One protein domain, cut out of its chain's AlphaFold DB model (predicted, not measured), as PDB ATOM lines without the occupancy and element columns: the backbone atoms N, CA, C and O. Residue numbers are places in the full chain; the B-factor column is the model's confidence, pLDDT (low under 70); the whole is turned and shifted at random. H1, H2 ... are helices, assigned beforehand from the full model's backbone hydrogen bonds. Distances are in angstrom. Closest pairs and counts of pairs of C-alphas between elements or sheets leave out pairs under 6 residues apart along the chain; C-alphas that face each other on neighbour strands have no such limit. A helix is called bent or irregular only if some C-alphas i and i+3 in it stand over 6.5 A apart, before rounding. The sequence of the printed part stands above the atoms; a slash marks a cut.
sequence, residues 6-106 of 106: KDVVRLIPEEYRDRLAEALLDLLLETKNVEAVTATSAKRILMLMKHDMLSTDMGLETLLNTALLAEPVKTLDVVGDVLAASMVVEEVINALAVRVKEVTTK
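Overview. This is residues 6 to 106 of the 106 residues of an uncharacterized protein of Candidatus Bathyarchaeota archaeon (UniProt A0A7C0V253). H2, the longest helix, packs on H4 and H5 in a three-helix bundle; H3 packs on H4, H6 runs alongside H5, and short H1 packs on H4 and H6. The printed part has 101 residues with six named helices, H1 to H6 in order, and no named strand. It is all helix and compact, with a radius of gyration of the C-alphas of 12.5 A and spans of 35 by 35 by 22 A.

Along the chain. H2, residues 14 to 30, measures 25.3 A and is irregular: C-alphas 15 and 18 are 7.2 A apart. H4 is residues 57 to 70, H5 72 to 82, H3 39 to 50, H6 89 to 104, H1 6 to 11. C-alpha 6 is at (-18.449, 15.771, -1.476), C-alpha 104 at (-26.395, -2.294, -4.543).

Arrangement. H2 touches H4, closest C-alphas Ala 21 and Leu 60, 6.1 A. H3 and H4 form a hairpin, closest C-alphas Leu 48 and Gly 59, 6.5 A. Hairpin H5 and H6 has a shallow tilt of 11 degrees. Every O i to N i+4 pair is within hydrogen-bond range in H3, H4 and H5; H1 has 1 of 2, H2 11 of 13, H6 11 of 12.

Size, cuts and confidence. The farthest C-alphas, Ala 39 and Met 87, are 35.4 A apart. The printed part has no cut; residues 104 to 106 have pLDDT under 70.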
ATOM      1  N   LYS A   6     -18.945  14.397  -1.554       88.44
ATOM      2  CA  LYS A   6     -18.449  15.771  -1.476       88.44
ATOM      3  C   LYS A   6     -17.546  16.185  -2.646       88.44
ATOM      4  O   LYS A   6     -17.652  17.315  -3.112       88.44
ATOM      5  N   ASP A   7     -16.659  15.308  -3.111       89.62
ATOM      6  CA  ASP A   7     -15.767  15.615  -4.235       89.62
ATOM      7  C   ASP A   7     -16.553  15.657  -5.548       89.62
ATOM      8  O   ASP A   7     -16.327  16.544  -6.361       89.62
ATOM      9  N   VAL A   8     -17.542  14.770  -5.706       91.62
ATOM     10  CA  VAL A   8     -18.452  14.771  -6.863       91.62
ATOM     11  C   VAL A   8     -19.271  16.057  -6.917       91.62
ATOM     12  O   VAL A   8     -19.358  16.690  -7.963       91.62
ATOM     13  N   VAL A   9     -19.829  16.485  -5.783       93.38
ATOM     14  CA  VAL A   9     -20.636  17.711  -5.705       93.38
ATOM     15  C   VAL A   9     -19.830  18.953  -6.087       93.38
ATOM     16  O   VAL A   9     -20.363  19.871  -6.704       93.38
ATOM     17  N   ARG A  10     -18.530  18.979  -5.786       93.69
ATOM     18  CA  ARG A  10     -17.648  20.094  -6.159       93.69
ATOM     19  C   ARG A  10     -17.398  20.210  -7.658       93.69
ATOM     20  O   ARG A  10     -17.047  21.295  -8.105       93.69
ATOM     21  N   LEU A  11     -17.591  19.131  -8.417       93.94
ATOM     22  CA  LEU A  11     -17.521  19.166  -9.880       93.94
ATOM     23  C   LEU A  11     -18.768  19.815 -10.493       93.94
ATOM     24  O   LEU A  11     -18.717  20.264 -11.633       93.94
ATOM     25  N   ILE A  12     -19.881  19.865  -9.755       94.62
ATOM     26  CA  ILE A  12     -21.160  20.380 -10.244       94.62
ATOM     27  C   ILE A  12     -21.077  21.912 -10.336       94.62
ATOM     28  O   ILE A  12     -20.938  22.565  -9.287       94.62
ATOM     29  N   PRO A  13     -21.183  22.495 -11.549       95.12
ATOM     30  CA  PRO A  13     -21.103  23.940 -11.728       95.12
ATOM     31  C   PRO A  13     -22.267  24.640 -11.029       95.12
ATOM     32  O   PRO A  13     -23.372  24.095 -10.971       95.12
ATOM     33  N   GLU A  14     -22.015  25.834 -10.489       94.62
ATOM     34  CA  GLU A  14     -22.979  26.574  -9.666       94.62
ATOM     35  C   GLU A  14     -24.310  26.807 -10.392       94.62
ATOM     36  O   GLU A  14     -25.363  26.648  -9.777       94.62
ATOM     37  N   GLU A  15     -24.284  27.058 -11.705       95.56
ATOM     38  CA  GLU A  15     -25.489  27.326 -12.494       95.56
ATOM     39  C   GLU A  15     -26.461  26.135 -12.600       95.56
ATOM     40  O   GLU A  15     -27.632  26.325 -12.930       95.56
ATOM     41  N   TYR A  16     -26.010  24.912 -12.298       96.75
ATOM     42  CA  TYR A  16     -26.856  23.713 -12.312       96.75
ATOM     43  C   TYR A  16     -27.367  23.320 -10.926       96.75
ATOM     44  O   TYR A  16     -28.232  22.448 -10.823       96.75
ATOM     45  N   ARG A  17     -26.838  23.918  -9.852       96.50
ATOM     46  CA  ARG A  17     -27.052  23.422  -8.486       96.50
ATOM     47  C   ARG A  17     -28.487  23.574  -8.012       96.50
ATOM     48  O   ARG A  17     -29.010  22.628  -7.434       96.50
ATOM     49  N   ASP A  18     -29.123  24.708  -8.298       96.88
ATOM     50  CA  ASP A  18     -30.526  24.942  -7.934       96.88
ATOM     51  C   ASP A  18     -31.450  23.945  -8.629       96.88
ATOM     52  O   ASP A  18     -32.209  23.225  -7.980       96.88
ATOM     53  N   ARG A  19     -31.306  23.820  -9.952       97.12
ATOM     54  CA  ARG A  19     -32.102  22.890 -10.759       97.12
ATOM     55  C   ARG A  19     -31.878  21.436 -10.346       97.12
ATOM     56  O   ARG A  19     -32.815  20.644 -10.342       97.12
ATOM     57  N   LEU A  20     -30.641  21.073 -10.006       97.44
ATOM     58  CA  LEU A  20     -30.332  19.730  -9.533       97.44
ATOM     59  C   LEU A  20     -30.944  19.463  -8.156       97.44
ATOM     60  O   LEU A  20     -31.474  18.379  -7.925       97.44
ATOM     61  N   ALA A  21     -30.872  20.434  -7.245       97.62
ATOM     62  CA  ALA A  21     -31.456  20.313  -5.919       97.62
ATOM     63  C   ALA A  21     -32.978  20.119  -5.989       97.62
ATOM     64  O   ALA A  21     -33.503  19.238  -5.309       97.62
ATOM     65  N   GLU A  22     -33.659  20.892  -6.839       97.44
ATOM     66  CA  GLU A  22     -35.097  20.768  -7.101       97.44
ATOM     67  C   GLU A  22     -35.442  19.385  -7.671       97.44
ATOM     68  O   GLU A  22     -36.228  18.655  -7.074       97.44
ATOM     69  N   ALA A  23     -34.756  18.948  -8.732       97.62
ATOM     70  CA  ALA A  23     -35.039  17.660  -9.367       97.62
ATOM     71  C   ALA A  23     -34.786  16.451  -8.442       97.62
ATOM     72  O   ALA A  23     -35.519  15.461  -8.476       97.62
ATOM     73  N   LEU A  24     -33.755  16.515  -7.592       97.25
ATOM     74  CA  LEU A  24     -33.496  15.476  -6.590       97.25
ATOM     75  C   LEU A  24     -34.539  15.486  -5.470       97.25
ATOM     76  O   LEU A  24     -34.883  14.424  -4.951       97.25
ATOM     77  N   LEU A  25     -35.026  16.666  -5.077       96.56
ATOM     78  CA  LEU A  25     -36.095  16.780  -4.094       96.56
ATOM     79  C   LEU A  25     -37.394  16.180  -4.641       96.56
ATOM     80  O   LEU A  25     -38.001  15.365  -3.948       96.56
ATOM     81  N   ASP A  26     -37.765  16.498  -5.880       96.81
ATOM     82  CA  ASP A  26     -38.945  15.937  -6.547       96.81
ATOM     83  C   ASP A  26     -38.869  14.407  -6.623       96.81
ATOM     84  O   ASP A  26     -39.792  13.710  -6.192       96.81
ATOM     85  N   LEU A  27     -37.717  13.862  -7.038       96.19
ATOM     86  CA  LEU A  27     -37.476  12.416  -7.051       96.19
ATOM     87  C   LEU A  27     -37.702  11.775  -5.669       96.19
ATOM     88  O   LEU A  27     -38.263  10.680  -5.567       96.19
ATOM     89  N   LEU A  28     -37.255  12.437  -4.599       94.88
ATOM     90  CA  LEU A  28     -37.408  11.958  -3.225       94.88
ATOM     91  C   LEU A  28     -38.837  12.098  -2.690       94.88
ATOM     92  O   LEU A  28     -39.236  11.302  -1.844       94.88
ATOM     93  N   LEU A  29     -39.605  13.084  -3.153       93.56
ATOM     94  CA  LEU A  29     -41.014  13.246  -2.786       93.56
ATOM     95  C   LEU A  29     -41.908  12.211  -3.481       93.56
ATOM     96  O   LEU A  29     -42.905  11.775  -2.908       93.56
ATOM     97  N   GLU A  30     -41.532  11.788  -4.688       93.88
ATOM     98  CA  GLU A  30     -42.278  10.816  -5.493       93.88
ATOM     99  C   GLU A  30     -41.815   9.363  -5.301       93.88
ATOM    100  O   GLU A  30     -42.422   8.429  -5.842       93.88
ATOM    101  N   THR A  31     -40.739   9.141  -4.538       92.12
ATOM    102  CA  THR A  31     -40.201   7.795  -4.340       92.12
ATOM    103  C   THR A  31     -41.197   6.885  -3.628       92.12
ATOM    104  O   THR A  31     -41.841   7.240  -2.640       92.12
ATOM    105  N   LYS A  32     -41.281   5.642  -4.105       90.00
ATOM    106  CA  LYS A  32     -42.030   4.579  -3.422       90.00
ATOM    107  C   LYS A  32     -41.177   3.869  -2.370       90.00
ATOM    108  O   LYS A  32     -41.718   3.120  -1.558       90.00
ATOM    109  N   ASN A  33     -39.865   4.110  -2.362       90.00
ATOM    110  CA  ASN A  33     -38.919   3.499  -1.436       90.00
ATOM    111  C   ASN A  33     -38.801   4.319  -0.140       90.00
ATOM    112  O   ASN A  33     -37.760   4.895   0.181       90.00
ATOM    113  N   VAL A  34     -39.906   4.391   0.606       84.81
ATOM    114  CA  VAL A  34     -40.018   5.207   1.829       84.81
ATOM    115  C   VAL A  34     -39.038   4.792   2.930       84.81
ATOM    116  O   VAL A  34     -38.663   5.617   3.758       84.81
ATOM    117  N   GLU A  35     -38.587   3.538   2.932       86.12
ATOM    118  CA  GLU A  35     -37.633   3.021   3.919       86.12
ATOM    119  C   GLU A  35     -36.240   3.648   3.761       86.12
ATOM    120  O   GLU A  35     -35.537   3.866   4.752       86.12
ATOM    121  N   ALA A  36     -35.861   4.010   2.532       84.12
ATOM    122  CA  ALA A  36     -34.601   4.688   2.252       84.12
ATOM    123  C   ALA A  36     -34.610   6.162   2.696       84.12
ATOM    124  O   ALA A  36     -33.567   6.718   3.060       84.12
ATOM    125  N   VAL A  37     -35.787   6.796   2.737       89.56
ATOM    126  CA  VAL A  37     -35.959   8.174   3.219       89.56
ATOM    127  C   VAL A  37     -36.211   8.161   4.725       89.56
ATOM    128  O   VAL A  37     -37.315   8.385   5.221       89.56
ATOM    129  N   THR A  38     -35.151   7.893   5.487       90.12
ATOM    130  CA  THR A  38     -35.245   7.858   6.952       90.12
ATOM    131  C   THR A  38     -35.721   9.197   7.523       90.12
ATOM    132  O   THR A  38     -35.429  10.267   6.982       90.12
ATOM    133  N   ALA A  39     -36.368   9.167   8.694       91.38
ATOM    134  CA  ALA A  39     -36.778  10.384   9.401       91.38
ATOM    135  C   ALA A  39     -35.607  11.354   9.650       91.38
ATOM    136  O   ALA A  39     -35.800  12.570   9.669       91.38
ATOM    137  N   THR A  40     -34.390  10.834   9.830       91.38
ATOM    138  CA  THR A  40     -33.171  11.637   9.983       91.38
ATOM    139  C   THR A  40     -32.823  12.373   8.690       91.38
ATOM    140  O   THR A  40     -32.616  13.588   8.724       91.38
ATOM    141  N   SER A  41     -32.806  11.670   7.553       90.50
ATOM    142  CA  SER A  41     -32.552  12.269   6.236       90.50
ATOM    143  C   SER A  41     -33.622  13.300   5.882       90.50
ATOM    144  O   SER A  41     -33.288  14.428   5.528       90.50
ATOM    145  N   ALA A  42     -34.899  12.964   6.087       92.19
ATOM    146  CA  ALA A  42     -36.021  13.865   5.833       92.19
ATOM    147  C   ALA A  42     -35.924  15.155   6.664       92.19
ATOM    148  O   ALA A  42     -35.993  16.254   6.119       92.19
ATOM    149  N   LYS A  43     -35.684  15.048   7.980       95.62
ATOM    150  CA  LYS A  43     -35.501  16.225   8.851       95.62
ATOM    151  C   LYS A  43     -34.334  17.098   8.401       95.62
ATOM    152  O   LYS A  43     -34.442  18.322   8.447       95.62
ATOM    153  N   ARG A  44     -33.232  16.484   7.966       94.69
ATOM    154  CA  ARG A  44     -32.065  17.216   7.469       94.69
ATOM    155  C   ARG A  44     -32.385  17.970   6.181       94.69
ATOM    156  O   ARG A  44     -32.053  19.146   6.099       94.69
ATOM    157  N   ILE A  45     -33.062  17.336   5.225       95.25
ATOM    158  CA  ILE A  45     -33.496  17.977   3.974       95.25
ATOM    159  C   ILE A  45     -34.432  19.154   4.272       95.25
ATOM    160  O   ILE A  45     -34.182  20.260   3.804       95.25
ATOM    161  N   LEU A  46     -35.440  18.964   5.130       95.56
ATOM    162  CA  LEU A  46     -36.367  20.033   5.521       95.56
ATOM    163  C   LEU A  46     -35.656  21.208   6.209       95.56
ATOM    164  O   LEU A  46     -35.986  22.365   5.959       95.56
ATOM    165  N   MET A  47     -34.670  20.926   7.067       96.88
ATOM    166  CA  MET A  47     -33.849  21.960   7.697       96.88
ATOM    167  C   MET A  47     -33.048  22.745   6.652       96.88
ATOM    168  O   MET A  47     -33.057  23.970   6.685       96.88
ATOM    169  N   LEU A  48     -32.382  22.058   5.722       95.81
ATOM    170  CA  LEU A  48     -31.607  22.692   4.653       95.81
ATOM    171  C   LEU A  48     -32.498  23.550   3.746       95.81
ATOM    172  O   LEU A  48     -32.127  24.674   3.429       95.81
ATOM    173  N   MET A  49     -33.686  23.053   3.402       95.44
ATOM    174  CA  MET A  49     -34.688  23.770   2.611       95.44
ATOM    175  C   MET A  49     -35.166  25.045   3.304       95.44
ATOM    176  O   MET A  49     -35.219  26.095   2.684       95.44
ATOM    177  N   LYS A  50     -35.439  24.991   4.614       96.19
ATOM    178  CA  LYS A  50     -35.859  26.165   5.399       96.19
ATOM    179  C   LYS A  50     -34.814  27.292   5.414       96.19
ATOM    180  O   LYS A  50     -35.157  28.437   5.698       96.19
ATOM    181  N   HIS A  51     -33.549  26.957   5.184       96.38
ATOM    182  CA  HIS A  51     -32.428  27.892   5.196       96.38
ATOM    183  C   HIS A  51     -31.884  28.196   3.791       96.38
ATOM    184  O   HIS A  51     -30.793  28.751   3.697       96.38
ATOM    185  N   ASP A  52     -32.595  27.807   2.724       94.94
ATOM    186  CA  ASP A  52     -32.166  27.973   1.326       94.94
ATOM    187  C   ASP A  52     -30.779  27.364   1.035       94.94
ATOM    188  O   ASP A  52     -30.000  27.857   0.225       94.94
ATOM    189  N   MET A  53     -30.442  26.261   1.716       96.88
ATOM    190  CA  MET A  53     -29.122  25.623   1.624       96.88
ATOM    191  C   MET A  53     -29.103  24.337   0.788       96.88
ATOM    192  O   MET A  53     -28.098  23.622   0.806       96.88
ATOM    193  N   LEU A  54     -30.180  24.001   0.070       96.50
ATOM    194  CA  LEU A  54     -30.247  22.761  -0.720       96.50
ATOM    195  C   LEU A  54     -29.238  22.733  -1.877       96.50
ATOM    196  O   LEU A  54     -28.664  21.684  -2.152       96.50
ATOM    197  N   SER A  55     -28.952  23.884  -2.474       96.62
ATOM    198  CA  SER A  55     -28.017  24.025  -3.597       96.62
ATOM    199  C   SER A  55     -26.554  24.175  -3.165       96.62
ATOM    200  O   SER A  55     -25.656  24.319  -3.992       96.62
ATOM    201  N   THR A  56     -26.282  24.155  -1.859       96.19
ATOM    202  CA  THR A  56     -24.909  24.181  -1.331       96.19
ATOM    203  C   THR A  56     -24.241  22.815  -1.471       96.19
ATOM    204  O   THR A  56     -24.922  21.802  -1.639       96.19
ATOM    205  N   ASP A  57     -22.915  22.753  -1.302       94.81
ATOM    206  CA  ASP A  57     -22.177  21.481  -1.272       94.81
ATOM    207  C   ASP A  57     -22.827  20.465  -0.312       94.81
ATOM    208  O   ASP A  57     -23.037  19.303  -0.650       94.81
ATOM    209  N   MET A  58     -23.191  20.924   0.889       93.06
ATOM    210  CA  MET A  58     -23.810  20.080   1.913       93.06
ATOM    211  C   MET A  58     -25.231  19.653   1.531       93.06
ATOM    212  O   MET A  58     -25.654  18.540   1.864       93.06
ATOM    213  N   GLY A  59     -25.976  20.548   0.882       95.69
ATOM    214  CA  GLY A  59     -27.338  20.293   0.437       95.69
ATOM    215  C   GLY A  59     -27.384  19.220  -0.639       95.69
ATOM    216  O   GLY A  59     -28.017  18.181  -0.439       95.69
ATOM    217  N   LEU A  60     -26.610  19.409  -1.706       96.56
ATOM    218  CA  LEU A  60     -26.500  18.456  -2.806       96.56
ATOM    219  C   LEU A  60     -25.923  17.117  -2.350       96.56
ATOM    220  O   LEU A  60     -26.432  16.075  -2.753       96.56
ATOM    221  N   GLU A  61     -24.930  17.110  -1.454       95.25
ATOM    222  CA  GLU A  61     -24.414  15.866  -0.869       95.25
ATOM    223  C   GLU A  61     -25.518  15.107  -0.113       95.25
ATOM    224  O   GLU A  61     -25.657  13.892  -0.257       95.25
ATOM    225  N   THR A  62     -26.342  15.817   0.664       94.69
ATOM    226  CA  THR A  62     -27.446  15.207   1.422       94.69
ATOM    227  C   THR A  62     -28.522  14.643   0.489       94.69
ATOM    228  O   THR A  62     -28.991  13.519   0.703       94.69
ATOM    229  N   LEU A  63     -28.901  15.403  -0.542       96.44
ATOM    230  CA  LEU A  63     -29.910  15.007  -1.525       96.44
ATOM    231  C   LEU A  63     -29.438  13.809  -2.348       96.44
ATOM    232  O   LEU A  63     -30.118  12.788  -2.359       96.44
ATOM    233  N   LEU A  64     -28.242  13.879  -2.939       95.44
ATOM    234  CA  LEU A  64     -27.669  12.787  -3.728       95.44
ATOM    235  C   LEU A  64     -27.508  11.518  -2.899       95.44
ATOM    236  O   LEU A  64     -27.854  10.440  -3.368       95.44
ATOM    237  N   ASN A  65     -27.020  11.613  -1.659       93.38
ATOM    238  CA  ASN A  65     -26.854  10.424  -0.827       93.38
ATOM    239  C   ASN A  65     -28.201   9.750  -0.538       93.38
ATOM    240  O   ASN A  65     -28.295   8.528  -0.568       93.38
ATOM    241  N   THR A  66     -29.239  10.542  -0.261       93.88
ATOM    242  CA  THR A  66     -30.582  10.013   0.014       93.88
ATOM    243  C   THR A  66     -31.215   9.441  -1.257       93.88
ATOM    244  O   THR A  66     -31.764   8.344  -1.223       93.88
ATOM    245  N   ALA A  67     -31.084  10.138  -2.387       94.81
ATOM    246  CA  ALA A  67     -31.624   9.720  -3.676       94.81
ATOM    247  C   ALA A  67     -30.956   8.434  -4.186       94.81
ATOM    248  O   ALA A  67     -31.653   7.500  -4.564       94.81
ATOM    249  N   LEU A  68     -29.627   8.322  -4.080       93.62
ATOM    250  CA  LEU A  68     -28.887   7.111  -4.454       93.62
ATOM    251  C   LEU A  68     -29.301   5.878  -3.640       93.62
ATOM    252  O   LEU A  68     -29.254   4.766  -4.158       93.62
ATOM    253  N   LEU A  69     -29.682   6.062  -2.373       91.75
ATOM    254  CA  LEU A  69     -30.194   4.977  -1.532       91.75
ATOM    255  C   LEU A  69     -31.636   4.604  -1.900       91.75
ATOM    256  O   LEU A  69     -31.989   3.429  -1.869       91.75
ATOM    257  N   ALA A  70     -32.466   5.595  -2.227       92.88
ATOM    258  CA  ALA A  70     -33.878   5.383  -2.525       92.88
ATOM    259  C   ALA A  70     -34.106   4.826  -3.936       92.88
ATOM    260  O   ALA A  70     -34.819   3.839  -4.109       92.88
ATOM    261  N   GLU A  71     -33.510   5.466  -4.936       94.00
ATOM    262  CA  GLU A  71     -33.757   5.256  -6.361       94.00
ATOM    263  C   GLU A  71     -32.439   5.434  -7.147       94.00
ATOM    264  O   GLU A  71     -32.268   6.420  -7.871       94.00
ATOM    265  N   PRO A  72     -31.471   4.507  -7.018       92.50
ATOM    266  CA  PRO A  72     -30.119   4.676  -7.558       92.50
ATOM    267  C   PRO A  72     -30.086   4.920  -9.068       92.50
ATOM    268  O   PRO A  72     -29.373   5.808  -9.523       92.50
ATOM    269  N   VAL A  73     -30.872   4.164  -9.842       92.56
ATOM    270  CA  VAL A  73     -30.912   4.296 -11.310       92.56
ATOM    271  C   VAL A  73     -31.532   5.633 -11.712       92.56
ATOM    272  O   VAL A  73     -30.894   6.403 -12.419       92.56
ATOM    273  N   LYS A  74     -32.707   5.969 -11.163       94.31
ATOM    274  CA  LYS A  74     -33.381   7.242 -11.467       94.31
ATOM    275  C   LYS A  74     -32.560   8.454 -11.034       94.31
ATOM    276  O   LYS A  74     -32.639   9.502 -11.657       94.31
ATOM    277  N   THR A  75     -31.763   8.318  -9.974       95.50
ATOM    278  CA  THR A  75     -30.855   9.385  -9.536       95.50
ATOM    279  C   THR A  75     -29.793   9.673 -10.593       95.50
ATOM    280  O   THR A  75     -29.491  10.837 -10.838       95.50
ATOM    281  N   LEU A  76     -29.238   8.640 -11.239       95.00
ATOM    282  CA  LEU A  76     -28.298   8.831 -12.348       95.00
ATOM    283  C   LEU A  76     -28.984   9.492 -13.547       95.00
ATOM    284  O   LEU A  76     -28.406  10.412 -14.119       95.00
ATOM    285  N   ASP A  77     -30.210   9.077 -13.872       95.88
ATOM    286  CA  ASP A  77     -30.987   9.662 -14.971       95.88
ATOM    287  C   ASP A  77     -31.244  11.161 -14.726       95.88
ATOM    288  O   ASP A  77     -30.894  11.992 -15.561       95.88
ATOM    289  N   VAL A  78     -31.728  11.529 -13.532       96.69
ATOM    290  CA  VAL A  78     -31.967  12.931 -13.141       96.69
ATOM    291  C   VAL A  78     -30.692  13.770 -13.222       96.69
ATOM    292  O   VAL A  78     -30.708  14.880 -13.757       96.69
ATOM    293  N   VAL A  79     -29.569  13.259 -12.706       96.25
ATOM    294  CA  VAL A  79     -28.285  13.972 -12.775       96.25
ATOM    295  C   VAL A  79     -27.840  14.143 -14.228       96.25
ATOM    296  O   VAL A  79     -27.377  15.223 -14.597       96.25
ATOM    297  N   GLY A  80     -28.003  13.107 -15.054       95.50
ATOM    298  CA  GLY A  80     -27.667  13.133 -16.474       95.50
ATOM    299  C   GLY A  80     -28.491  14.164 -17.238       95.50
ATOM    300  O   GLY A  80     -27.929  14.953 -17.992       95.50
ATOM    301  N   ASP A  81     -29.794  14.225 -16.975       96.38
ATOM    302  CA  ASP A  81     -30.718  15.155 -17.626       96.38
ATOM    303  C   ASP A  81     -30.466  16.614 -17.225       96.38
ATOM    304  O   ASP A  81     -30.501  17.522 -18.064       96.38
ATOM    305  N   VAL A  82     -30.192  16.867 -15.940       96.44
ATOM    306  CA  VAL A  82     -29.898  18.223 -15.454       96.44
ATOM    307  C   VAL A  82     -28.557  18.711 -15.996       96.44
ATOM    308  O   VAL A  82     -28.458  19.865 -16.420       96.44
ATOM    309  N   LEU A  83     -27.545  17.841 -16.018       95.19
ATOM    310  CA  LEU A  83     -26.193  18.169 -16.460       95.19
ATOM    311  C   LEU A  83     -25.948  17.898 -17.948       95.19
ATOM    312  O   LEU A  83     -24.814  18.041 -18.381       95.19
ATOM    313  N   ALA A  84     -26.959  17.567 -18.756       92.81
ATOM    314  CA  ALA A  84     -26.772  17.147 -20.150       92.81
ATOM    315  C   ALA A  84     -25.966  18.142 -21.014       92.81
ATOM    316  O   ALA A  84     -25.256  17.740 -21.933       92.81
ATOM    317  N   ALA A  85     -26.061  19.442 -20.714       91.12
ATOM    318  CA  ALA A  85     -25.321  20.507 -21.400       91.12
ATOM    319  C   ALA A  85     -23.964  20.848 -20.748       91.12
ATOM    320  O   ALA A  85     -23.242  21.721 -21.233       91.12
ATOM    321  N   SER A  86     -23.617  20.192 -19.643       92.88
ATOM    322  CA  SER A  86     -22.405  20.435 -18.873       92.88
ATOM    323  C   SER A  86     -21.254  19.551 -19.342       92.88
ATOM    324  O   SER A  86     -21.414  18.357 -19.582       92.88
ATOM    325  N   MET A  87     -20.049  20.117 -19.384       91.12
ATOM    326  CA  MET A  87     -18.833  19.380 -19.746       91.12
ATOM    327  C   MET A  87     -18.430  18.326 -18.701       91.12
ATOM    328  O   MET A  87     -17.643  17.440 -19.014       91.12
ATOM    329  N   VAL A  88     -18.956  18.414 -17.473       91.31
ATOM    330  CA  VAL A  88     -18.618  17.490 -16.373       91.31
ATOM    331  C   VAL A  88     -19.583  16.309 -16.248       91.31
ATOM    332  O   VAL A  88     -19.413  15.484 -15.355       91.31
ATOM    333  N   VAL A  89     -20.612  16.217 -17.102       92.75
ATOM    334  CA  VAL A  89     -21.685  15.217 -16.958       92.75
ATOM    335  C   VAL A  89     -21.154  13.788 -16.927       92.75
ATOM    336  O   VAL A  89     -21.510  13.024 -16.034       92.75
ATOM    337  N   GLU A  90     -20.242  13.438 -17.836       91.00
ATOM    338  CA  GLU A  90     -19.664  12.094 -17.888       91.00
ATOM    339  C   GLU A  90     -18.845  11.781 -16.632       91.00
ATOM    340  O   GLU A  90     -18.938  10.681 -16.087       91.00
ATOM    341  N   GLU A  91     -18.066  12.745 -16.135       92.00
ATOM    342  CA  GLU A  91     -17.249  12.574 -14.931       92.00
ATOM    343  C   GLU A  91     -18.126  12.381 -13.686       92.00
ATOM    344  O   GLU A  91     -17.916  11.442 -12.912       92.00
ATOM    345  N   VAL A  92     -19.158  13.217 -13.535       92.06
ATOM    346  CA  VAL A  92     -20.113  13.141 -12.424       92.06
ATOM    347  C   VAL A  92     -20.879  11.818 -12.461       92.06
ATOM    348  O   VAL A  92     -20.936  11.120 -11.447       92.06
ATOM    349  N   ILE A  93     -21.416  11.418 -13.618       93.38
ATOM    350  CA  ILE A  93     -22.157  10.158 -13.763       93.38
ATOM    351  C   ILE A  93     -21.264   8.951 -13.484       93.38
ATOM    352  O   ILE A  93     -21.674   8.054 -12.748       93.38
ATOM    353  N   ASN A  94     -20.031   8.933 -13.992       91.00
ATOM    354  CA  ASN A  94     -19.096   7.841 -13.726       91.00
ATOM    355  C   ASN A  94     -18.766   7.724 -12.232       91.00
ATOM    356  O   ASN A  94     -18.771   6.616 -11.686       91.00
ATOM    357  N   ALA A  95     -18.538   8.851 -11.552       90.44
ATOM    358  CA  ALA A  95     -18.274   8.858 -10.118       90.44
ATOM    359  C   ALA A  95     -19.480   8.358  -9.303       90.44
ATOM    360  O   ALA A  95     -19.318   7.557  -8.376       90.44
ATOM    361  N   LEU A  96     -20.699   8.764  -9.671       90.31
ATOM    362  CA  LEU A  96     -21.927   8.293  -9.027       90.31
ATOM    363  C   LEU A  96     -22.204   6.811  -9.325       90.31
ATOM    364  O   LEU A  96     -22.611   6.077  -8.427       90.31
ATOM    365  N   ALA A  97     -21.931   6.336 -10.541       88.81
ATOM    366  CA  ALA A  97     -22.148   4.946 -10.939       88.81
ATOM    367  C   ALA A  97     -21.258   3.962 -10.160       88.81
ATOM    368  O   ALA A  97     -21.705   2.865  -9.816       88.81
ATOM    369  N   VAL A  98     -20.017   4.347  -9.834       85.75
ATOM    370  CA  VAL A  98     -19.157   3.567  -8.923       85.75
ATOM    371  C   VAL A  98     -19.839   3.411  -7.563       85.75
ATOM    372  O   VAL A  98     -19.915   2.306  -7.031       85.75
ATOM    373  N   ARG A  99     -20.424   4.493  -7.045       80.75
ATOM    374  CA  ARG A  99     -21.101   4.508  -5.746       80.75
ATOM    375  C   ARG A  99     -22.415   3.723  -5.746       80.75
ATOM    376  O   ARG A  99     -22.698   3.017  -4.784       80.75
ATOM    377  N   VAL A 100     -23.185   3.764  -6.836       83.25
ATOM    378  CA  VAL A 100     -24.376   2.912  -7.010       83.25
ATOM    379  C   VAL A 100     -24.008   1.432  -6.900       83.25
ATOM    380  O   VAL A 100     -24.703   0.678  -6.218       83.25
ATOM    381  N   LYS A 101     -22.894   1.005  -7.508       78.25
ATOM    382  CA  LYS A 101     -22.428  -0.389  -7.409       78.25
ATOM    383  C   LYS A 101     -22.110  -0.783  -5.967       78.25
ATOM    384  O   LYS A 101     -22.469  -1.883  -5.567       78.25
ATOM    385  N   GLU A 102     -21.506   0.108  -5.181       75.81
ATOM    386  CA  GLU A 102     -21.186  -0.133  -3.762       75.81
ATOM    387  C   GLU A 102     -22.432  -0.242  -2.870       75.81
ATOM    388  O   GLU A 102     -22.429  -0.984  -1.888       75.81
ATOM    389  N   VAL A 103     -23.491   0.503  -3.200       71.56
ATOM    390  CA  VAL A 103     -24.757   0.516  -2.450       71.56
ATOM    391  C   VAL A 103     -25.642  -0.683  -2.807       71.56
ATOM    392  O   VAL A 103     -26.385  -1.154  -1.958       71.56
ATOM    393  N   THR A 104     -25.543  -1.200  -4.035       68.81
ATOM    394  CA  THR A 104     -26.395  -2.294  -4.543       68.81
ATOM    395  C   THR A 104     -25.794  -3.696  -4.394       68.81
ATOM    396  O   THR A 104     -26.518  -4.675  -4.542       68.81
ATOM    397  N   THR A 105     -24.492  -3.825  -4.105       61.00
ATOM    398  CA  THR A 105     -23.848  -5.121  -3.785       61.00
ATOM    399  C   THR A 105     -23.858  -5.482  -2.294       61.00
ATOM    400  O   THR A 105     -23.313  -6.525  -1.926       61.00
ATOM    401  N   LYS A 106     -24.466  -4.654  -1.438       46.69
ATOM    402  CA  LYS A 106     -24.724  -4.952  -0.021       46.69
ATOM    403  C   LYS A 106     -26.160  -5.398   0.191       46.69
ATOM    404  O   LYS A 106     -26.346  -6.260   1.076       46.69
TER     405      LYS A 106